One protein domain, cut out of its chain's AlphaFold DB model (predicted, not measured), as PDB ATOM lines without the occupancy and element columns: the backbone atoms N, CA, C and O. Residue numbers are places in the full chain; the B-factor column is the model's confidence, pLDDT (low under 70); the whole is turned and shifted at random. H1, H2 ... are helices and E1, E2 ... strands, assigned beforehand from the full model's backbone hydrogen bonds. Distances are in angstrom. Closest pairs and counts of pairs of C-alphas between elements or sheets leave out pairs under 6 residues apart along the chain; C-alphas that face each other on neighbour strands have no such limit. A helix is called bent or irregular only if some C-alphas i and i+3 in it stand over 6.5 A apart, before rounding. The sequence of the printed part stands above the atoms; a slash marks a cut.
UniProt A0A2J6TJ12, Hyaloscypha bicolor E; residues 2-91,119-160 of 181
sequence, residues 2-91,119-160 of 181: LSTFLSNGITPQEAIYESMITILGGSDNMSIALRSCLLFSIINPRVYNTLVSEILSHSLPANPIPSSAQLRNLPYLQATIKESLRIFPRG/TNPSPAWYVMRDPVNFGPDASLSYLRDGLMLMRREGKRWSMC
ATOM      1  N   LEU A   2     212.344 182.144 236.131       78.12
ATOM      2  CA  LEU A   2     213.261 182.622 237.187       78.12
ATOM      3  C   LEU A   2     213.332 181.689 238.408       78.12
ATOM      4  O   LEU A   2     214.418 181.337 238.850       78.12
ATOM      5  N   SER A   3     212.181 181.216 238.897       74.94
ATOM      6  CA  SER A   3     212.116 180.230 239.987       74.94
ATOM      7  C   SER A   3     212.866 178.930 239.670       74.94
ATOM      8  O   SER A   3     213.533 178.380 240.535       74.94
ATOM      9  N   THR A   4     212.792 178.473 238.418       82.62
ATOM     10  CA  THR A   4     213.481 177.277 237.917       82.62
ATOM     11  C   THR A   4     214.989 177.495 237.776       82.62
ATOM     12  O   THR A   4     215.766 176.570 237.971       82.62
ATOM     13  N   PHE A   5     215.435 178.706 237.441       81.50
ATOM     14  CA  PHE A   5     216.863 179.028 237.372       81.50
ATOM     15  C   PHE A   5     217.498 179.093 238.755       81.50
ATOM     16  O   PHE A   5     218.546 178.487 238.979       81.50
ATOM     17  N   LEU A   6     216.809 179.722 239.706       80.44
ATOM     18  CA  LEU A   6     217.257 179.785 241.094       80.44
ATOM     19  C   LEU A   6     217.294 178.392 241.743       80.44
ATOM     20  O   LEU A   6     218.225 178.093 242.484       80.44
ATOM     21  N   SER A   7     216.342 177.505 241.420       83.00
ATOM     22  CA  SER A   7     216.348 176.126 241.933       83.00
ATOM     23  C   SER A   7     217.477 175.254 241.372       83.00
ATOM     24  O   SER A   7     217.791 174.232 241.970       83.00
ATOM     25  N   ASN A   8     218.077 175.633 240.239       84.50
ATOM     26  CA  ASN A   8     219.171 174.898 239.593       84.50
ATOM     27  C   ASN A   8     220.561 175.490 239.894       84.50
ATOM     28  O   ASN A   8     221.535 175.120 239.245       84.50
ATOM     29  N   GLY A   9     220.670 176.398 240.872       85.00
ATOM     30  CA  GLY A   9     221.958 176.920 241.342       85.00
ATOM     31  C   GLY A   9     222.582 178.016 240.470       85.00
ATOM     32  O   GLY A   9     223.745 178.347 240.674       85.00
ATOM     33  N   ILE A  10     221.828 178.594 239.528       86.00
ATOM     34  CA  ILE A  10     222.265 179.765 238.752       86.00
ATOM     35  C   ILE A  10     222.272 180.992 239.670       86.00
ATOM     36  O   ILE A  10     221.332 181.196 240.450       86.00
ATOM     37  N   THR A  11     223.313 181.824 239.584       89.56
ATOM     38  CA  THR A  11     223.395 183.025 240.423       89.56
ATOM     39  C   THR A  11     222.281 184.021 240.068       89.56
ATOM     40  O   THR A  11     221.840 184.083 238.916       89.56
ATOM     41  N   PRO A  12     221.818 184.862 241.012       85.06
ATOM     42  CA  PRO A  12     220.786 185.858 240.720       85.06
ATOM     43  C   PRO A  12     221.151 186.787 239.554       85.06
ATOM     44  O   PRO A  12     220.283 187.170 238.774       85.06
ATOM     45  N   GLN A  13     222.436 187.120 239.408       85.69
ATOM     46  CA  GLN A  13     222.924 187.990 238.342       85.69
ATOM     47  C   GLN A  13     222.858 187.311 236.965       85.69
ATOM     48  O   GLN A  13     222.360 187.910 236.013       85.69
ATOM     49  N   GLU A  14     223.280 186.051 236.856       86.06
ATOM     50  CA  GLU A  14     223.141 185.261 235.623       86.06
ATOM     51  C   GLU A  14     221.667 185.051 235.258       86.06
ATOM     52  O   GLU A  14     221.281 185.229 234.104       86.06
ATOM     53  N   ALA A  15     220.810 184.772 236.246       85.94
ATOM     54  CA  ALA A  15     219.377 184.598 236.025       85.94
ATOM     55  C   ALA A  15     218.704 185.875 235.481       85.94
ATOM     56  O   ALA A  15     217.768 185.788 234.676       85.94
ATOM     57  N   ILE A  16     219.181 187.060 235.882       86.50
ATOM     58  CA  ILE A  16     218.739 188.346 235.325       86.50
ATOM     59  C   ILE A  16     219.179 188.481 233.863       86.50
ATOM     60  O   ILE A  16     218.341 188.805 233.020       86.50
ATOM     61  N   TYR A  17     220.446 188.201 233.541       86.94
ATOM     62  CA  TYR A  17     220.938 188.275 232.159       86.94
ATOM     63  C   TYR A  17     220.193 187.314 231.225       86.94
ATOM     64  O   TYR A  17     219.738 187.727 230.157       86.94
ATOM     65  N   GLU A  18     219.969 186.072 231.652       83.75
ATOM     66  CA  GLU A  18     219.188 185.085 230.894       83.75
ATOM     67  C   GLU A  18     217.736 185.537 230.677       83.75
ATOM     68  O   GLU A  18     217.165 185.396 229.587       83.75
ATOM     69  N   SER A  19     217.133 186.155 231.696       84.44
ATOM     70  CA  SER A  19     215.785 186.720 231.584       84.44
ATOM     71  C   SER A  19     215.740 187.869 230.571       84.44
ATOM     72  O   SER A  19     214.816 187.935 229.758       84.44
ATOM     73  N   MET A  20     216.748 188.745 230.567       84.81
ATOM     74  CA  MET A  20     216.860 189.838 229.595       84.81
ATOM     75  C   MET A  20     217.012 189.319 228.163       84.81
ATOM     76  O   MET A  20     216.297 189.783 227.272       84.81
ATOM     77  N   ILE A  21     217.884 188.330 227.940       83.06
ATOM     78  CA  ILE A  21     218.072 187.696 226.625       83.06
ATOM     79  C   ILE A  21     216.763 187.068 226.143       83.06
ATOM     80  O   ILE A  21     216.400 187.224 224.980       83.06
ATOM     81  N   THR A  22     216.016 186.416 227.034       80.12
ATOM     82  CA  THR A  22     214.727 185.797 226.693       80.12
ATOM     83  C   THR A  22     213.685 186.837 226.272       80.12
ATOM     84  O   THR A  22     212.977 186.641 225.281       80.12
ATOM     85  N   ILE A  23     213.601 187.963 226.988       83.19
ATOM     86  CA  ILE A  23     212.668 189.051 226.660       83.19
ATOM     87  C   ILE A  23     213.009 189.652 225.291       83.19
ATOM     88  O   ILE A  23     212.130 189.739 224.431       83.19
ATOM     89  N   LEU A  24     214.280 190.004 225.071       77.94
ATOM     90  CA  LEU A  24     214.757 190.577 223.808       77.94
ATOM     91  C   LEU A  24     214.616 189.588 222.643       77.94
ATOM     92  O   LEU A  24     214.174 189.950 221.553       77.94
ATOM     93  N   GLY A  25     214.950 188.321 222.877       73.50
ATOM     94  CA  GLY A  25     214.914 187.266 221.870       73.50
ATOM     95  C   GLY A  25     213.505 186.807 221.497       73.50
ATOM     96  O   GLY A  25     213.310 186.334 220.379       73.50
ATOM     97  N   GLY A  26     212.521 186.934 222.392       74.75
ATOM     98  CA  GLY A  26     211.165 186.421 222.178       74.75
ATOM     99  C   GLY A  26     210.130 187.484 221.812       74.75
ATOM    100  O   GLY A  26     209.369 187.305 220.859       74.75
ATOM    101  N   SER A  27     210.091 188.595 222.552       81.19
ATOM    102  CA  SER A  27     208.972 189.550 222.500       81.19
ATOM    103  C   SER A  27     208.882 190.272 221.154       81.19
ATOM    104  O   SER A  27     207.862 190.215 220.450       81.19
ATOM    105  N   ASP A  28     209.984 190.893 220.736       79.06
ATOM    106  CA  ASP A  28     210.032 191.641 219.482       79.06
ATOM    107  C   ASP A  28     209.937 190.686 218.288       79.06
ATOM    108  O   ASP A  28     209.238 190.966 217.306       79.06
ATOM    109  N   ASN A  29     210.546 189.499 218.410       81.19
ATOM    110  CA  ASN A  29     210.537 188.387 217.449       81.19
ATOM    111  C   ASN A  29     209.186 187.696 217.251       81.19
ATOM    112  O   ASN A  29     208.936 187.141 216.178       81.19
ATOM    113  N   MET A  30     208.245 187.865 218.172       85.38
ATOM    114  CA  MET A  30     206.855 187.464 217.962       85.38
ATOM    115  C   MET A  30     206.000 188.624 217.432       85.38
ATOM    116  O   MET A  30     205.273 188.463 216.450       85.38
ATOM    117  N   SER A  31     206.176 189.828 217.981       87.19
ATOM    118  CA  SER A  31     205.339 190.998 217.672       87.19
ATOM    119  C   SER A  31     205.337 191.406 216.193       87.19
ATOM    120  O   SER A  31     204.279 191.494 215.575       87.19
ATOM    121  N   ILE A  32     206.500 191.619 215.573       83.75
ATOM    122  CA  ILE A  32     206.595 191.939 214.132       83.75
ATOM    123  C   ILE A  32     206.112 190.781 213.211       83.75
ATOM    124  O   ILE A  32     205.753 191.040 212.078       83.75
ATOM    125  N   ALA A  33     206.033 189.524 213.663       84.88
ATOM    126  CA  ALA A  33     205.659 188.348 212.869       84.88
ATOM    127  C   ALA A  33     204.138 188.259 212.807       84.88
ATOM    128  O   ALA A  33     203.558 188.050 211.747       84.88
ATOM    129  N   LEU A  34     203.492 188.525 213.944       89.69
ATOM    130  CA  LEU A  34     202.057 188.767 213.993       89.69
ATOM    131  C   LEU A  34     201.688 190.002 213.168       89.69
ATOM    132  O   LEU A  34     200.784 189.931 212.338       89.69
ATOM    133  N   ARG A  35     202.413 191.118 213.333       89.50
ATOM    134  CA  ARG A  35     202.158 192.346 212.562       89.50
ATOM    135  C   ARG A  35     202.345 192.139 211.065       89.50
ATOM    136  O   ARG A  35     201.489 192.580 210.312       89.50
ATOM    137  N   SER A  36     203.417 191.477 210.629       86.25
ATOM    138  CA  SER A  36     203.661 191.217 209.207       86.25
ATOM    139  C   SER A  36     202.574 190.317 208.627       86.25
ATOM    140  O   SER A  36     202.016 190.639 207.583       86.25
ATOM    141  N   CYS A  37     202.197 189.254 209.342       87.50
ATOM    142  CA  CYS A  37     201.126 188.354 208.924       87.50
ATOM    143  C   CYS A  37     199.782 189.075 208.780       87.50
ATOM    144  O   CYS A  37     199.096 188.911 207.769       87.50
ATOM    145  N   LEU A  38     199.413 189.903 209.760       89.75
ATOM    146  CA  LEU A  38     198.181 190.689 209.711       89.75
ATOM    147  C   LEU A  38     198.227 191.735 208.598       89.75
ATOM    148  O   LEU A  38     197.291 191.819 207.807       89.75
ATOM    149  N   LEU A  39     199.323 192.488 208.492       87.75
ATOM    150  CA  LEU A  39     199.496 193.517 207.471       87.75
ATOM    151  C   LEU A  39     199.358 192.927 206.067       87.75
ATOM    152  O   LEU A  39     198.539 193.407 205.288       87.75
ATOM    153  N   PHE A  40     200.097 191.858 205.753       82.44
ATOM    154  CA  PHE A  40     200.041 191.235 204.429       82.44
ATOM    155  C   PHE A  40     198.692 190.578 204.134       82.44
ATOM    156  O   PHE A  40     198.297 190.514 202.971       82.44
ATOM    157  N   SER A  41     197.963 190.139 205.161       85.50
ATOM    158  CA  SER A  41     196.592 189.653 204.993       85.50
ATOM    159  C   SER A  41     195.626 190.796 204.669       85.50
ATOM    160  O   SER A  41     194.822 190.665 203.753       85.50
ATOM    161  N   ILE A  42     195.720 191.930 205.373       86.00
ATOM    162  CA  ILE A  42     194.795 193.069 205.231       86.00
ATOM    163  C   ILE A  42     194.995 193.805 203.902       86.00
ATOM    164  O   ILE A  42     194.016 194.157 203.247       86.00
ATOM    165  N   ILE A  43     196.243 194.021 203.473       83.94
ATOM    166  CA  ILE A  43     196.516 194.741 202.217       83.94
ATOM    167  C   ILE A  43     196.170 193.915 200.966       83.94
ATOM    168  O   ILE A  43     196.098 194.472 199.875       83.94
ATOM    169  N   ASN A  44     195.956 192.601 201.107       81.25
ATOM    170  CA  ASN A  44     195.635 191.691 200.009       81.25
ATOM    171  C   ASN A  44     194.237 191.072 200.211       81.25
ATOM    172  O   ASN A  44     194.128 189.975 200.768       81.25
ATOM    173  N   PRO A  45     193.159 191.692 199.691       83.88
ATOM    174  CA  PRO A  45     191.788 191.207 199.881       83.88
ATOM    175  C   PRO A  45     191.580 189.743 199.465       83.88
ATOM    176  O   PRO A  45     190.839 189.002 200.106       83.88
ATOM    177  N   ARG A  46     192.278 189.291 198.415       82.75
ATOM    178  CA  ARG A  46     192.254 187.892 197.962       82.75
ATOM    179  C   ARG A  46     192.750 186.923 199.040       82.75
ATOM    180  O   ARG A  46     192.150 185.867 199.231       82.75
ATOM    181  N   VAL A  47     193.836 187.280 199.723       83.56
ATOM    182  CA  VAL A  47     194.448 186.464 200.780       83.56
ATOM    183  C   VAL A  47     193.525 186.427 201.986       83.56
ATOM    184  O   VAL A  47     193.190 185.343 202.455       83.56
ATOM    185  N   TYR A  48     193.032 187.591 202.414       87.00
ATOM    186  CA  TYR A  48     192.063 187.701 203.502       87.00
ATOM    187  C   TYR A  48     190.822 186.833 203.261       87.00
ATOM    188  O   TYR A  48     190.493 185.982 204.085       87.00
ATOM    189  N   ASN A  49     190.174 186.980 202.100       88.31
ATOM    190  CA  ASN A  49     188.961 186.230 201.776       88.31
ATOM    191  C   ASN A  49     189.213 184.717 201.734       88.31
ATOM    192  O   ASN A  49     188.384 183.942 202.211       88.31
ATOM    193  N   THR A  50     190.361 184.285 201.202       85.88
ATOM    194  CA  THR A  50     190.716 182.858 201.142       85.88
ATOM    195  C   THR A  50     190.994 182.296 202.535       85.88
ATOM    196  O   THR A  50     190.516 181.211 202.860       85.88
ATOM    197  N   LEU A  51     191.703 183.051 203.378       87.12
ATOM    198  CA  LEU A  51     192.013 182.666 204.753       87.12
ATOM    199  C   LEU A  51     190.744 182.540 205.604       87.12
ATOM    200  O   LEU A  51     190.548 181.528 206.271       87.12
ATOM    201  N   VAL A  52     189.857 183.536 205.537       89.38
ATOM    202  CA  VAL A  52     188.557 183.502 206.223       89.38
ATOM    203  C   VAL A  52     187.723 182.322 205.727       89.38
ATOM    204  O   VAL A  52     187.171 181.586 206.541       89.38
ATOM    205  N   SER A  53     187.679 182.087 204.412       89.75
ATOM    206  CA  SER A  53     186.951 180.946 203.840       89.75
ATOM    207  C   SER A  53     187.492 179.605 204.347       89.75
ATOM    208  O   SER A  53     186.705 178.731 204.708       89.75
ATOM    209  N   GLU A  54     188.818 179.438 204.425       88.44
ATOM    210  CA  GLU A  54     189.428 178.221 204.972       88.44
ATOM    211  C   GLU A  54     189.033 178.014 206.441       88.44
ATOM    212  O   GLU A  54     188.586 176.924 206.801       88.44
ATOM    213  N   ILE A  55     189.136 179.056 207.269       87.81
ATOM    214  CA  ILE A  55     188.806 178.992 208.699       87.81
ATOM    215  C   ILE A  55     187.330 178.628 208.906       87.81
ATOM    216  O   ILE A  55     187.025 177.730 209.692       87.81
ATOM    217  N   LEU A  56     186.421 179.279 208.173       87.56
ATOM    218  CA  LEU A  56     184.982 179.017 208.264       87.56
ATOM    219  C   LEU A  56     184.619 177.609 207.771       87.56
ATOM    220  O   LEU A  56     183.748 176.962 208.353       87.56
ATOM    221  N   SER A  57     185.309 177.100 206.745       87.06
ATOM    222  CA  SER A  57     185.057 175.757 206.200       87.06
ATOM    223  C   SER A  57     185.449 174.613 207.142       87.06
ATOM    224  O   SER A  57     184.874 173.533 207.050       87.06
ATOM    225  N   HIS A  58     186.390 174.838 208.064       82.88
ATOM    226  CA  HIS A  58     186.860 173.813 209.004       82.88
ATOM    227  C   HIS A  58     186.015 173.718 210.286       82.88
ATOM    228  O   HIS A  58     186.396 172.990 211.201       82.88
ATOM    229  N   SER A  59     184.888 174.445 210.362       77.62
ATOM    230  CA  SER A  59     183.935 174.430 211.488       77.62
ATOM    231  C   SER A  59     184.617 174.497 212.858       77.62
ATOM    232  O   SER A  59     184.258 173.783 213.795       77.62
ATOM    233  N   LEU A  60     185.646 175.338 212.962       80.56
ATOM    234  CA  LEU A  60     186.409 175.478 214.192       80.56
ATOM    235  C   LEU A  60     185.522 176.086 215.287       80.56
ATOM    236  O   LEU A  60     184.778 177.031 215.010       80.56
ATOM    237  N   PRO A  61     185.591 175.575 216.527       74.69
ATOM    238  CA  PRO A  61     184.818 176.134 217.621       74.69
ATOM    239  C   PRO A  61     185.247 177.584 217.864       74.69
ATOM    240  O   PRO A  61     186.435 177.882 217.967       74.69
ATOM    241  N   ALA A  62     184.276 178.494 217.967       72.56
ATOM    242  CA  ALA A  62     184.542 179.865 218.400       72.56
ATOM    243  C   ALA A  62     184.899 179.919 219.897       72.56
ATOM    244  O   ALA A  62     185.624 180.809 220.338       72.56
ATOM    245  N   ASN A  63     184.394 178.956 220.677       74.75
ATOM    246  CA  ASN A  63     184.692 178.781 222.091       74.75
ATOM    247  C   ASN A  63     184.561 177.284 222.462       74.75
ATOM    248  O   ASN A  63     183.504 176.709 222.190       74.75
ATOM    249  N   PRO A  64     185.585 176.635 223.054       78.25
ATOM    250  CA  PRO A  64     186.922 177.165 223.341       78.25
ATOM    251  C   PRO A  64     187.689 177.541 222.070       78.25
ATOM    252  O   PRO A  64     187.415 177.018 220.992       78.25
ATOM    253  N   ILE A  65     188.653 178.458 222.214       83.44
ATOM    254  CA  ILE A  65     189.571 178.838 221.132       83.44
ATOM    255  C   ILE A  65     190.234 177.562 220.579       83.44
ATOM    256  O   ILE A  65     190.673 176.723 221.376       83.44
ATOM    257  N   PRO A  66     190.344 177.401 219.246       85.50
ATOM    258  CA  PRO A  66     190.959 176.223 218.653       85.50
ATOM    259  C   PRO A  66     192.383 176.001 219.162       85.50
ATOM    260  O   PRO A  66     193.194 176.925 219.253       85.50
ATOM    261  N   SER A  67     192.706 174.746 219.459       87.62
ATOM    262  CA  SER A  67     194.048 174.367 219.890       87.62
ATOM    263  C   SER A  67     195.078 174.599 218.779       87.62
ATOM    264  O   SER A  67     194.781 174.512 217.585       87.62
ATOM    265  N   SER A  68     196.343 174.793 219.165       85.31
ATOM    266  CA  SER A  68     197.451 174.891 218.206       85.31
ATOM    267  C   SER A  68     197.526 173.672 217.271       85.31
ATOM    268  O   SER A  68     197.870 173.813 216.101       85.31
ATOM    269  N   ALA A  69     197.150 172.480 217.750       86.56
ATOM    270  CA  ALA A  69     197.099 171.272 216.929       86.56
ATOM    271  C   ALA A  69     196.048 171.360 215.811       86.56
ATOM    272  O   ALA A  69     196.342 170.991 214.679       86.56
ATOM    273  N   GLN A  70     194.864 171.904 216.102       85.38
ATOM    274  CA  GLN A  70     193.815 172.114 215.099       85.38
ATOM    275  C   GLN A  70     194.230 173.170 214.067       85.38
ATOM    276  O   GLN A  70     194.061 172.956 212.870       85.38
ATOM    277  N   LEU A  71     194.848 174.270 214.507       86.50
ATOM    278  CA  LEU A  71     195.298 175.350 213.616       86.50
ATOM    279  C   LEU A  71     196.477 174.950 212.713       86.50
ATOM    280  O   LEU A  71     196.647 175.511 211.629       86.50
ATOM    281  N   ARG A  72     197.293 173.968 213.120       86.56
ATOM    282  CA  ARG A  72     198.356 173.406 212.268       86.56
ATOM    283  C   ARG A  72     197.821 172.628 211.069       86.56
ATOM    284  O   ARG A  72     198.536 172.507 210.079       86.56
ATOM    285  N   ASN A  73     196.578 172.154 211.135       85.88
ATOM    286  CA  ASN A  73     195.944 171.419 210.043       85.88
ATOM    287  C   ASN A  73     195.342 172.331 208.964       85.88
ATOM    288  O   ASN A  73     194.829 171.814 207.980       85.88
ATOM    289  N   LEU A  74     195.407 173.657 209.130       85.81
ATOM    290  CA  LEU A  74     194.913 174.641 208.167       85.81
ATOM    291  C   LEU A  74     196.026 175.025 207.174       85.81
ATOM    292  O   LEU A  74     196.909 175.820 207.521       85.81
ATOM    293  N   PRO A  75     196.055 174.451 205.958       84.31
ATOM    294  CA  PRO A  75     197.189 174.616 205.057       84.31
ATOM    295  C   PRO A  75     197.370 176.060 204.570       84.31
ATOM    296  O   PRO A  75     198.513 176.509 204.456       84.31
ATOM    297  N   TYR A  76     196.290 176.804 204.314       82.38
ATOM    298  CA  TYR A  76     196.366 178.198 203.871       82.38
ATOM    299  C   TYR A  76     196.837 179.121 204.994       82.38
ATOM    300  O   TYR A  76     197.693 179.978 204.756       82.38
ATOM    301  N   LEU A  77     196.365 178.915 206.227       86.31
ATOM    302  CA  LEU A  77     196.869 179.634 207.402       86.31
ATOM    303  C   LEU A  77     198.371 179.399 207.604       86.31
ATOM    304  O   LEU A  77     199.132 180.357 207.746       86.31
ATOM    305  N   GLN A  78     198.818 178.139 207.587       86.44
ATOM    306  CA  GLN A  78     200.236 177.814 207.781       86.44
ATOM    307  C   GLN A  78     201.116 178.435 206.700       86.44
ATOM    308  O   GLN A  78     202.185 178.974 206.990       86.44
ATOM    309  N   ALA A  79     200.668 178.385 205.452       81.81
ATOM    310  CA  ALA A  79     201.418 178.961 204.357       81.81
ATOM    311  C   ALA A  79     201.398 180.501 204.379       81.81
ATOM    312  O   ALA A  79     202.423 181.109 204.100       81.81
ATOM    313  N   THR A  80     200.310 181.137 204.825       83.88
ATOM    314  CA  THR A  80     200.241 182.597 205.034       83.88
ATOM    315  C   THR A  80     201.255 183.069 206.079       83.88
ATOM    316  O   THR A  80     201.976 184.044 205.854       83.88
ATOM    317  N   ILE A  81     201.357 182.359 207.209       85.56
ATOM    318  CA  ILE A  81     202.325 182.669 208.275       85.56
ATOM    319  C   ILE A  81     203.751 182.552 207.742       85.56
ATOM    320  O   ILE A  81     204.557 183.470 207.901       85.56
ATOM    321  N   LYS A  82     204.057 181.430 207.089       81.62
ATOM    322  CA  LYS A  82     205.376 181.196 206.504       81.62
ATOM    323  C   LYS A  82     205.701 182.270 205.469       81.62
ATOM    324  O   LYS A  82     206.752 182.890 205.546       81.62
ATOM    325  N   GLU A  83     204.789 182.574 204.554       79.81
ATOM    326  CA  GLU A  83     205.046 183.546 203.491       79.81
ATOM    327  C   GLU A  83     205.293 184.946 204.054       79.81
ATOM    328  O   GLU A  83     206.226 185.636 203.650       79.81
ATOM    329  N   SER A  84     204.554 185.321 205.095       81.00
ATOM    330  CA  SER A  84     204.769 186.580 205.809       81.00
ATOM    331  C   SER A  84     206.167 186.677 206.432       81.00
ATOM    332  O   SER A  84     206.758 187.758 206.457       81.00
ATOM    333  N   LEU A  85     206.712 185.553 206.907       80.81
ATOM    334  CA  LEU A  85     208.081 185.447 207.420       80.81
ATOM    335  C   LEU A  85     209.134 185.369 206.303       80.81
ATOM    336  O   LEU A  85     210.264 185.794 206.519       80.81
ATOM    337  N   ARG A  86     208.792 184.870 205.109       77.94
ATOM    338  CA  ARG A  86     209.675 184.910 203.929       77.94
ATOM    339  C   ARG A  86     209.831 186.326 203.399       77.94
ATOM    340  O   ARG A  86     210.941 186.772 203.109       77.94
ATOM    341  N   ILE A  87     208.716 187.045 203.308       76.19
ATOM    342  CA  ILE A  87     208.689 188.429 202.840       76.19
ATOM    343  C   ILE A  87     209.425 189.323 203.827       76.19
ATOM    344  O   ILE A  87     210.256 190.135 203.413       76.19
ATOM    345  N   PHE A  88     209.141 189.164 205.116       78.25
ATOM    346  CA  PHE A  88     209.758 189.941 206.177       78.25
ATOM    347  C   PHE A  88     210.520 189.008 207.134       78.25
ATOM    348  O   PHE A  88     210.004 188.672 208.205       78.25
ATOM    349  N   PRO A  89     211.731 188.556 206.750       75.31
ATOM    350  CA  PRO A  89     212.535 187.671 207.576       75.31
ATOM    351  C   PRO A  89     212.999 188.395 208.835       75.31
ATOM    352  O   PRO A  89     213.450 189.540 208.812       75.31
ATOM    353  N   ARG A  90     212.852 187.703 209.961       66.31
ATOM    354  CA  ARG A  90     213.075 188.239 211.302       66.31
ATOM    355  C   ARG A  90     214.416 187.703 211.769       66.31
ATOM    356  O   ARG A  90     214.544 186.518 212.051       66.31
ATOM    357  N   GLY A  91     215.413 188.573 211.782       62.84
ATOM    358  CA  GLY A  91     216.784 188.211 212.117       62.84
ATOM    359  C   GLY A  91     217.740 189.221 211.514       62.84
ATOM    360  O   GLY A  91     218.359 188.949 210.495       62.84
ATOM    361  N   THR A 119     228.191 187.364 209.688       71.00
ATOM    362  CA  THR A 119     227.420 187.327 208.441       71.00
ATOM    363  C   THR A 119     226.591 188.596 208.359       71.00
ATOM    364  O   THR A 119     226.016 189.009 209.370       71.00
ATOM    365  N   ASN A 120     226.488 189.215 207.178       65.06
ATOM    366  CA  ASN A 120     225.508 190.280 206.924       65.06
ATOM    367  C   ASN A 120     224.131 189.854 207.514       65.06
ATOM    368  O   ASN A 120     223.864 188.656 207.564       65.06
ATOM    369  N   PRO A 121     223.284 190.752 208.041       57.97
ATOM    370  CA  PRO A 121     221.925 190.400 208.484       57.97
ATOM    371  C   PRO A 121     220.927 190.214 207.322       57.97
ATOM    372  O   PRO A 121     219.860 189.628 207.477       57.97
ATOM    373  N   SER A 122     221.296 190.651 206.118       56.25
ATOM    374  CA  SER A 122     220.531 190.541 204.875       56.25
ATOM    375  C   SER A 122     220.605 189.202 204.097       56.25
ATOM    376  O   SER A 122     219.809 189.047 203.179       56.25
ATOM    377  N   PRO A 123     221.442 188.178 204.378       59.75
ATOM    378  CA  PRO A 123     221.438 186.935 203.619       59.75
ATOM    379  C   PRO A 123     220.123 186.195 203.825       59.75
ATOM    380  O   PRO A 123     219.653 185.589 202.881       59.75
ATOM    381  N   ALA A 124     219.455 186.324 204.978       66.06
ATOM    382  CA  ALA A 124     218.081 185.848 205.113       66.06
ATOM    383  C   ALA A 124     217.151 186.557 204.112       66.06
ATOM    384  O   ALA A 124     216.352 185.913 203.452       66.06
ATOM    385  N   TRP A 125     217.288 187.869 203.919       71.94
ATOM    386  CA  TRP A 125     216.512 188.601 202.914       71.94
ATOM    387  C   TRP A 125     216.802 188.153 201.474       71.94
ATOM    388  O   TRP A 125     215.854 187.981 200.705       71.94
ATOM    389  N   TYR A 126     218.078 187.958 201.125       73.38
ATOM    390  CA  TYR A 126     218.507 187.521 199.793       73.38
ATOM    391  C   TYR A 126     218.144 186.060 199.511       73.38
ATOM    392  O   TYR A 126     217.540 185.783 198.482       73.38
ATOM    393  N   VAL A 127     218.432 185.141 200.436       75.38
ATOM    394  CA  VAL A 127     218.114 183.708 200.309       75.38
ATOM    395  C   VAL A 127     216.609 183.506 200.179       75.38
ATOM    396  O   VAL A 127     216.168 182.774 199.301       75.38
ATOM    397  N   MET A 128     215.804 184.218 200.975       73.69
ATOM    398  CA  MET A 128     214.337 184.136 200.914       73.69
ATOM    399  C   MET A 128     213.740 184.695 199.610       73.69
ATOM    400  O   MET A 128     212.536 184.568 199.383       73.69
ATOM    401  N   ARG A 129     214.559 185.325 198.759       73.94
ATOM    402  CA  ARG A 129     214.199 185.874 197.440       73.94
ATOM    403  C   ARG A 129     214.976 185.236 196.298       73.94
ATOM    404  O   ARG A 129     214.839 185.681 195.162       73.94
ATOM    405  N   ASP A 130     215.780 184.223 196.594       74.75
ATOM    406  CA  ASP A 130     216.578 183.531 195.600       74.75
ATOM    407  C   ASP A 130     215.667 182.655 194.728       74.75
ATOM    408  O   ASP A 130     215.038 181.725 195.252       74.75
ATOM    409  N   PRO A 131     215.597 182.909 193.407       71.44
ATOM    410  CA  PRO A 131     214.780 182.110 192.510       71.44
ATOM    411  C   PRO A 131     215.181 180.638 192.439       71.44
ATOM    412  O   PRO A 131     214.348 179.796 192.106       71.44
ATOM    413  N   VAL A 132     216.433 180.310 192.777       75.00
ATOM    414  CA  VAL A 132     216.909 178.922 192.844       75.00
ATOM    415  C   VAL A 132     216.210 178.164 193.971       75.00
ATOM    416  O   VAL A 132     215.843 177.004 193.803       75.00
ATOM    417  N   ASN A 133     215.989 178.824 195.109       71.44
ATOM    418  CA  ASN A 133     215.406 178.198 196.294       71.44
ATOM    419  C   ASN A 133     213.877 178.301 196.325       71.44
ATOM    420  O   ASN A 133     213.217 177.364 196.772       71.44
ATOM    421  N   PHE A 134     213.319 179.424 195.857       68.00
ATOM    422  CA  PHE A 134     211.898 179.766 196.003       68.00
ATOM    423  C   PHE A 134     211.144 179.916 194.674       68.00
ATOM    424  O   PHE A 134     209.962 180.241 194.688       68.00
ATOM    425  N   GLY A 135     211.782 179.642 193.534       68.38
ATOM    426  CA  GLY A 135     211.150 179.702 192.216       68.38
ATOM    427  C   GLY A 135     211.235 181.075 191.531       68.38
ATOM    428  O   GLY A 135     211.655 182.065 192.127       68.38
ATOM    429  N   PRO A 136     210.848 181.166 190.248       68.50
ATOM    430  CA  PRO A 136     211.054 182.360 189.416       68.50
ATOM    431  C   PRO A 136     210.322 183.622 189.911       68.50
ATOM    432  O   PRO A 136     210.658 184.730 189.502       68.50
ATOM    433  N   ASP A 137     209.332 183.468 190.787       66.19
ATOM    434  CA  ASP A 137     208.530 184.524 191.405       66.19
ATOM    435  C   ASP A 137     209.069 184.996 192.770       66.19
ATOM    436  O   ASP A 137     208.532 185.943 193.353       66.19
ATOM    437  N   ALA A 138     210.173 184.418 193.256       66.81
ATOM    438  CA  ALA A 138     210.775 184.735 194.553       66.81
ATOM    439  C   ALA A 138     211.166 186.215 194.725       66.81
ATOM    440  O   ALA A 138     211.141 186.737 195.849       66.81
ATOM    441  N   SER A 139     211.506 186.893 193.624       64.19
ATOM    442  CA  SER A 139     211.966 188.286 193.592       64.19
ATOM    443  C   SER A 139     210.851 189.320 193.406       64.19
ATOM    444  O   SER A 139     211.139 190.518 193.458       64.19
ATOM    445  N   LEU A 140     209.602 188.906 193.160       60.66
ATOM    446  CA  LEU A 140     208.506 189.845 192.908       60.66
ATOM    447  C   LEU A 140     208.250 190.715 194.149       60.66
ATOM    448  O   LEU A 140     208.093 190.230 195.269       60.66
ATOM    449  N   SER A 141     208.245 192.033 193.949       51.56
ATOM    450  CA  SER A 141     208.009 193.020 194.998       51.56
ATOM    451  C   SER A 141     206.506 193.189 195.253       51.56
ATOM    452  O   SER A 141     205.733 193.645 194.415       51.56
ATOM    453  N   TYR A 142     206.099 192.827 196.468       53.25
ATOM    454  CA  TYR A 142     204.715 192.610 196.916       53.25
ATOM    455  C   TYR A 142     203.808 193.849 196.963       53.25
ATOM    456  O   TYR A 142     202.635 193.724 197.298       53.25
ATOM    457  N   LEU A 143     204.317 195.045 196.658       49.81
ATOM    458  CA  LEU A 143     203.505 196.265 196.675       49.81
ATOM    459  C   LEU A 143     202.625 196.429 195.434       49.81
ATOM    460  O   LEU A 143     201.785 197.326 195.441       49.81
ATOM    461  N   ARG A 144     202.804 195.617 194.380       44.03
ATOM    462  CA  ARG A 144     202.090 195.858 193.120       44.03
ATOM    463  C   ARG A 144     200.976 194.887 192.764       44.03
ATOM    464  O   ARG A 144     199.959 195.383 192.320       44.03
ATOM    465  N   ASP A 145     201.079 193.584 193.018       43.09
ATOM    466  CA  ASP A 145     200.024 192.658 192.573       43.09
ATOM    467  C   ASP A 145     199.939 191.383 193.426       43.09
ATOM    468  O   ASP A 145     200.505 190.357 193.070       43.09
ATOM    469  N   GLY A 146     199.216 191.435 194.552       46.41
ATOM    470  CA  GLY A 146     198.361 190.343 195.060       46.41
ATOM    471  C   GLY A 146     198.924 188.925 195.264       46.41
ATOM    472  O   GLY A 146     198.129 188.002 195.471       46.41
ATOM    473  N   LEU A 147     200.234 188.708 195.193       50.97
ATOM    474  CA  LEU A 147     200.845 187.382 195.153       50.97
ATOM    475  C   LEU A 147     201.563 187.091 196.480       50.97
ATOM    476  O   LEU A 147     202.781 187.175 196.589       50.97
ATOM    477  N   MET A 148     200.800 186.701 197.506       53.44
ATOM    478  CA  MET A 148     201.318 185.648 198.389       53.44
ATOM    479  C   MET A 148     201.491 184.425 197.483       53.44
ATOM    480  O   MET A 148     200.513 184.058 196.821       53.44
ATOM    481  N   LEU A 149     202.697 183.847 197.399       51.72
ATOM    482  CA  LEU A 149     203.063 182.750 196.485       51.72
ATOM    483  C   LEU A 149     202.372 181.424 196.846       51.72
ATOM    484  O   LEU A 149     202.989 180.409 197.160       51.72
ATOM    485  N   MET A 150     201.047 181.436 196.820       50.50
ATOM    486  CA  MET A 150     200.179 180.308 197.085       50.50
ATOM    487  C   MET A 150     199.750 179.739 195.741       50.50
ATOM    488  O   MET A 150     198.647 180.010 195.253       50.50
ATOM    489  N   ARG A 151     200.629 178.956 195.108       45.59
ATOM    490  CA  ARG A 151     200.238 178.156 193.948       45.59
ATOM    491  C   ARG A 151     199.477 176.937 194.462       45.59
ATOM    492  O   ARG A 151     199.982 176.134 195.242       45.59
ATOM    493  N   ARG A 152     198.216 176.814 194.050       40.38
ATOM    494  CA  ARG A 152     197.411 175.623 194.327       40.38
ATOM    495  C   ARG A 152     197.875 174.500 193.401       40.38
ATOM    496  O   ARG A 152     197.455 174.445 192.248       40.38
ATOM    497  N   GLU A 153     198.714 173.602 193.900       40.78
ATOM    498  CA  GLU A 153     199.022 172.341 193.223       40.78
ATOM    499  C   GLU A 153     198.023 171.273 193.699       40.78
ATOM    500  O   GLU A 153     198.168 170.633 194.743       40.78
ATOM    501  N   GLY A 154     196.915 171.132 192.964       47.47
ATOM    502  CA  GLY A 154     195.853 170.175 193.292       47.47
ATOM    503  C   GLY A 154     195.048 170.547 194.551       47.47
ATOM    504  O   GLY A 154     194.337 171.558 194.570       47.47
ATOM    505  N   LYS A 155     195.096 169.697 195.590       31.86
ATOM    506  CA  LYS A 155     194.435 169.910 196.903       31.86
ATOM    507  C   LYS A 155     195.379 170.471 197.977       31.86
ATOM    508  O   LYS A 155     194.952 170.656 199.113       31.86
ATOM    509  N   ARG A 156     196.650 170.716 197.646       31.17
ATOM    510  CA  ARG A 156     197.678 171.142 198.598       31.17
ATOM    511  C   ARG A 156     198.119 172.560 198.259       31.17
ATOM    512  O   ARG A 156     198.443 172.864 197.114       31.17
ATOM    513  N   TRP A 157     198.127 173.429 199.261       42.06
ATOM    514  CA  TRP A 157     198.851 174.687 199.159       42.06
ATOM    515  C   TRP A 157     200.326 174.368 199.387       42.06
ATOM    516  O   TRP A 157     200.720 174.008 200.498       42.06
ATOM    517  N   SER A 158     201.110 174.388 198.312       37.72
ATOM    518  CA  SER A 158     202.559 174.227 198.376       37.72
ATOM    519  C   SER A 158     203.186 175.608 198.257       37.72
ATOM    520  O   SER A 158     202.813 176.382 197.375       37.72
ATOM    521  N   MET A 159     204.106 175.933 199.162       43.44
ATOM    522  CA  MET A 159     204.978 177.086 198.956       43.44
ATOM    523  C   MET A 159     205.969 176.724 197.854       43.44
ATOM    524  O   MET A 159     206.438 175.585 197.805       43.44
ATOM    525  N   CYS A 160     206.312 177.676 196.994       34.16
ATOM    526  CA  CYS A 160     207.446 177.486 196.101       34.16
ATOM    527  C   CYS A 160     208.718 177.504 196.965       34.16
ATOM    528  O   CYS A 160     209.107 178.556 197.457       34.16
TER     529      CYS A 160
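This is residues 2 to 91 and 119 to 160 of the 181 residues of a protein of Hyaloscypha bicolor E (UniProt A0A2J6TJ12). One long helix, H2, bent yet nearly straight, makes the long axis; H1 folds back on its arm H2a at one end, and at the other H3 and H5 join its arm H2b in a small helical cluster. The short strand hairpin E1 and E2 packs on H5, H6 and H7 lie loosely off the end of H5, and residues 61 to 69 stick out. The printed part has 132 residues with seven named helices, H1 to H7, followed by two strands in one antiparallel sheet, order E1 - E2: mostly helix. The whole is loose, with a radius of gyration of the C-alphas of 19.0 A, and flat, spanning 55 by 44 by 24 A.

E1, residues 150 to 153, and E2, residues 156 to 159, form an antiparallel hairpin at 133 degrees; N 153 and O 156 are 3.3 A apart, within hydrogen-bond range. E2 comes closest to H5, residues 75 to 87, at the C-alphas of Trp 157 and Pro 75, 6.1 A apart. H2, residues 12 to 42, was assigned as one helix by its hydrogen bonds but is bent, with C-alphas 25 and 28 7.0 A apart; its arms H2a, residues 12 to 25, and H2b, residues 28 to 42, stand at a shallow tilt of 15 degrees. H5, with residues 80 to 85 alone, touches H2b, closest at the C-alphas of Ser 84 and Cys 37, 5.1 A, at a steep tilt of 67 degrees, only just short of about perpendicular, opposite ways. H3, residues 45 to 57, touches H5 with residues 50 to 54 alone, closest at the C-alphas of Leu 51 and Tyr 76, 6.3 A, at a shallow tilt of 32 degrees, only just short of steep, opposite ways. H2b and H3 only just touch, with 3 pairs of C-alphas within 8 A, only at the corner, closest at the C-alphas of Ser 41 and Tyr 48, 5.2 A. H1, residues 2 to 7, and H2a touch as a helical hairpin, closest at the C-alphas of Phe 5 and Ala 15, 6.3 A. H4, residues 68 to 72, and H6, residues 123 to 127, are each close to H5 but not clearly touching, the closest C-alphas being Arg 72 and Gln 78, 6.6 A, and Trp 125 and Ile 87, 7.8 A. H7, residues 131 to 134, is apart from H5. Each O i to N i+4 pair is within hydrogen-bond range in H1, H2a, H3, H4, H5 and H6, and 10 of 11 are in H2b; H7 is too short for such a pair.

H1 begins at C-alpha 2, (213.261, 182.622, 237.187). H2a is 19.8 A long and H2b 20.9 A, ending at C-alpha 42, (194.795, 193.069, 205.231). H3 is 18.0 A long and H5 18.1 A. E1 is 8.9 A long, and E2, 9.4 A, ends at C-alpha 159, (204.978, 177.086, 198.956).

The C-alphas farthest apart, of Thr 11 and Gly 154, are 56.1 A apart. Residues 92 to 118 are not printed; C-alphas 91 and 119 are 11.3 A apart across the cut. The link from H7 to E1 is long, 15 residues. Mean pLDDT of the printed part is 74.8; residues 90 to 91, 120 to 124 and 134 to 160 are under 70.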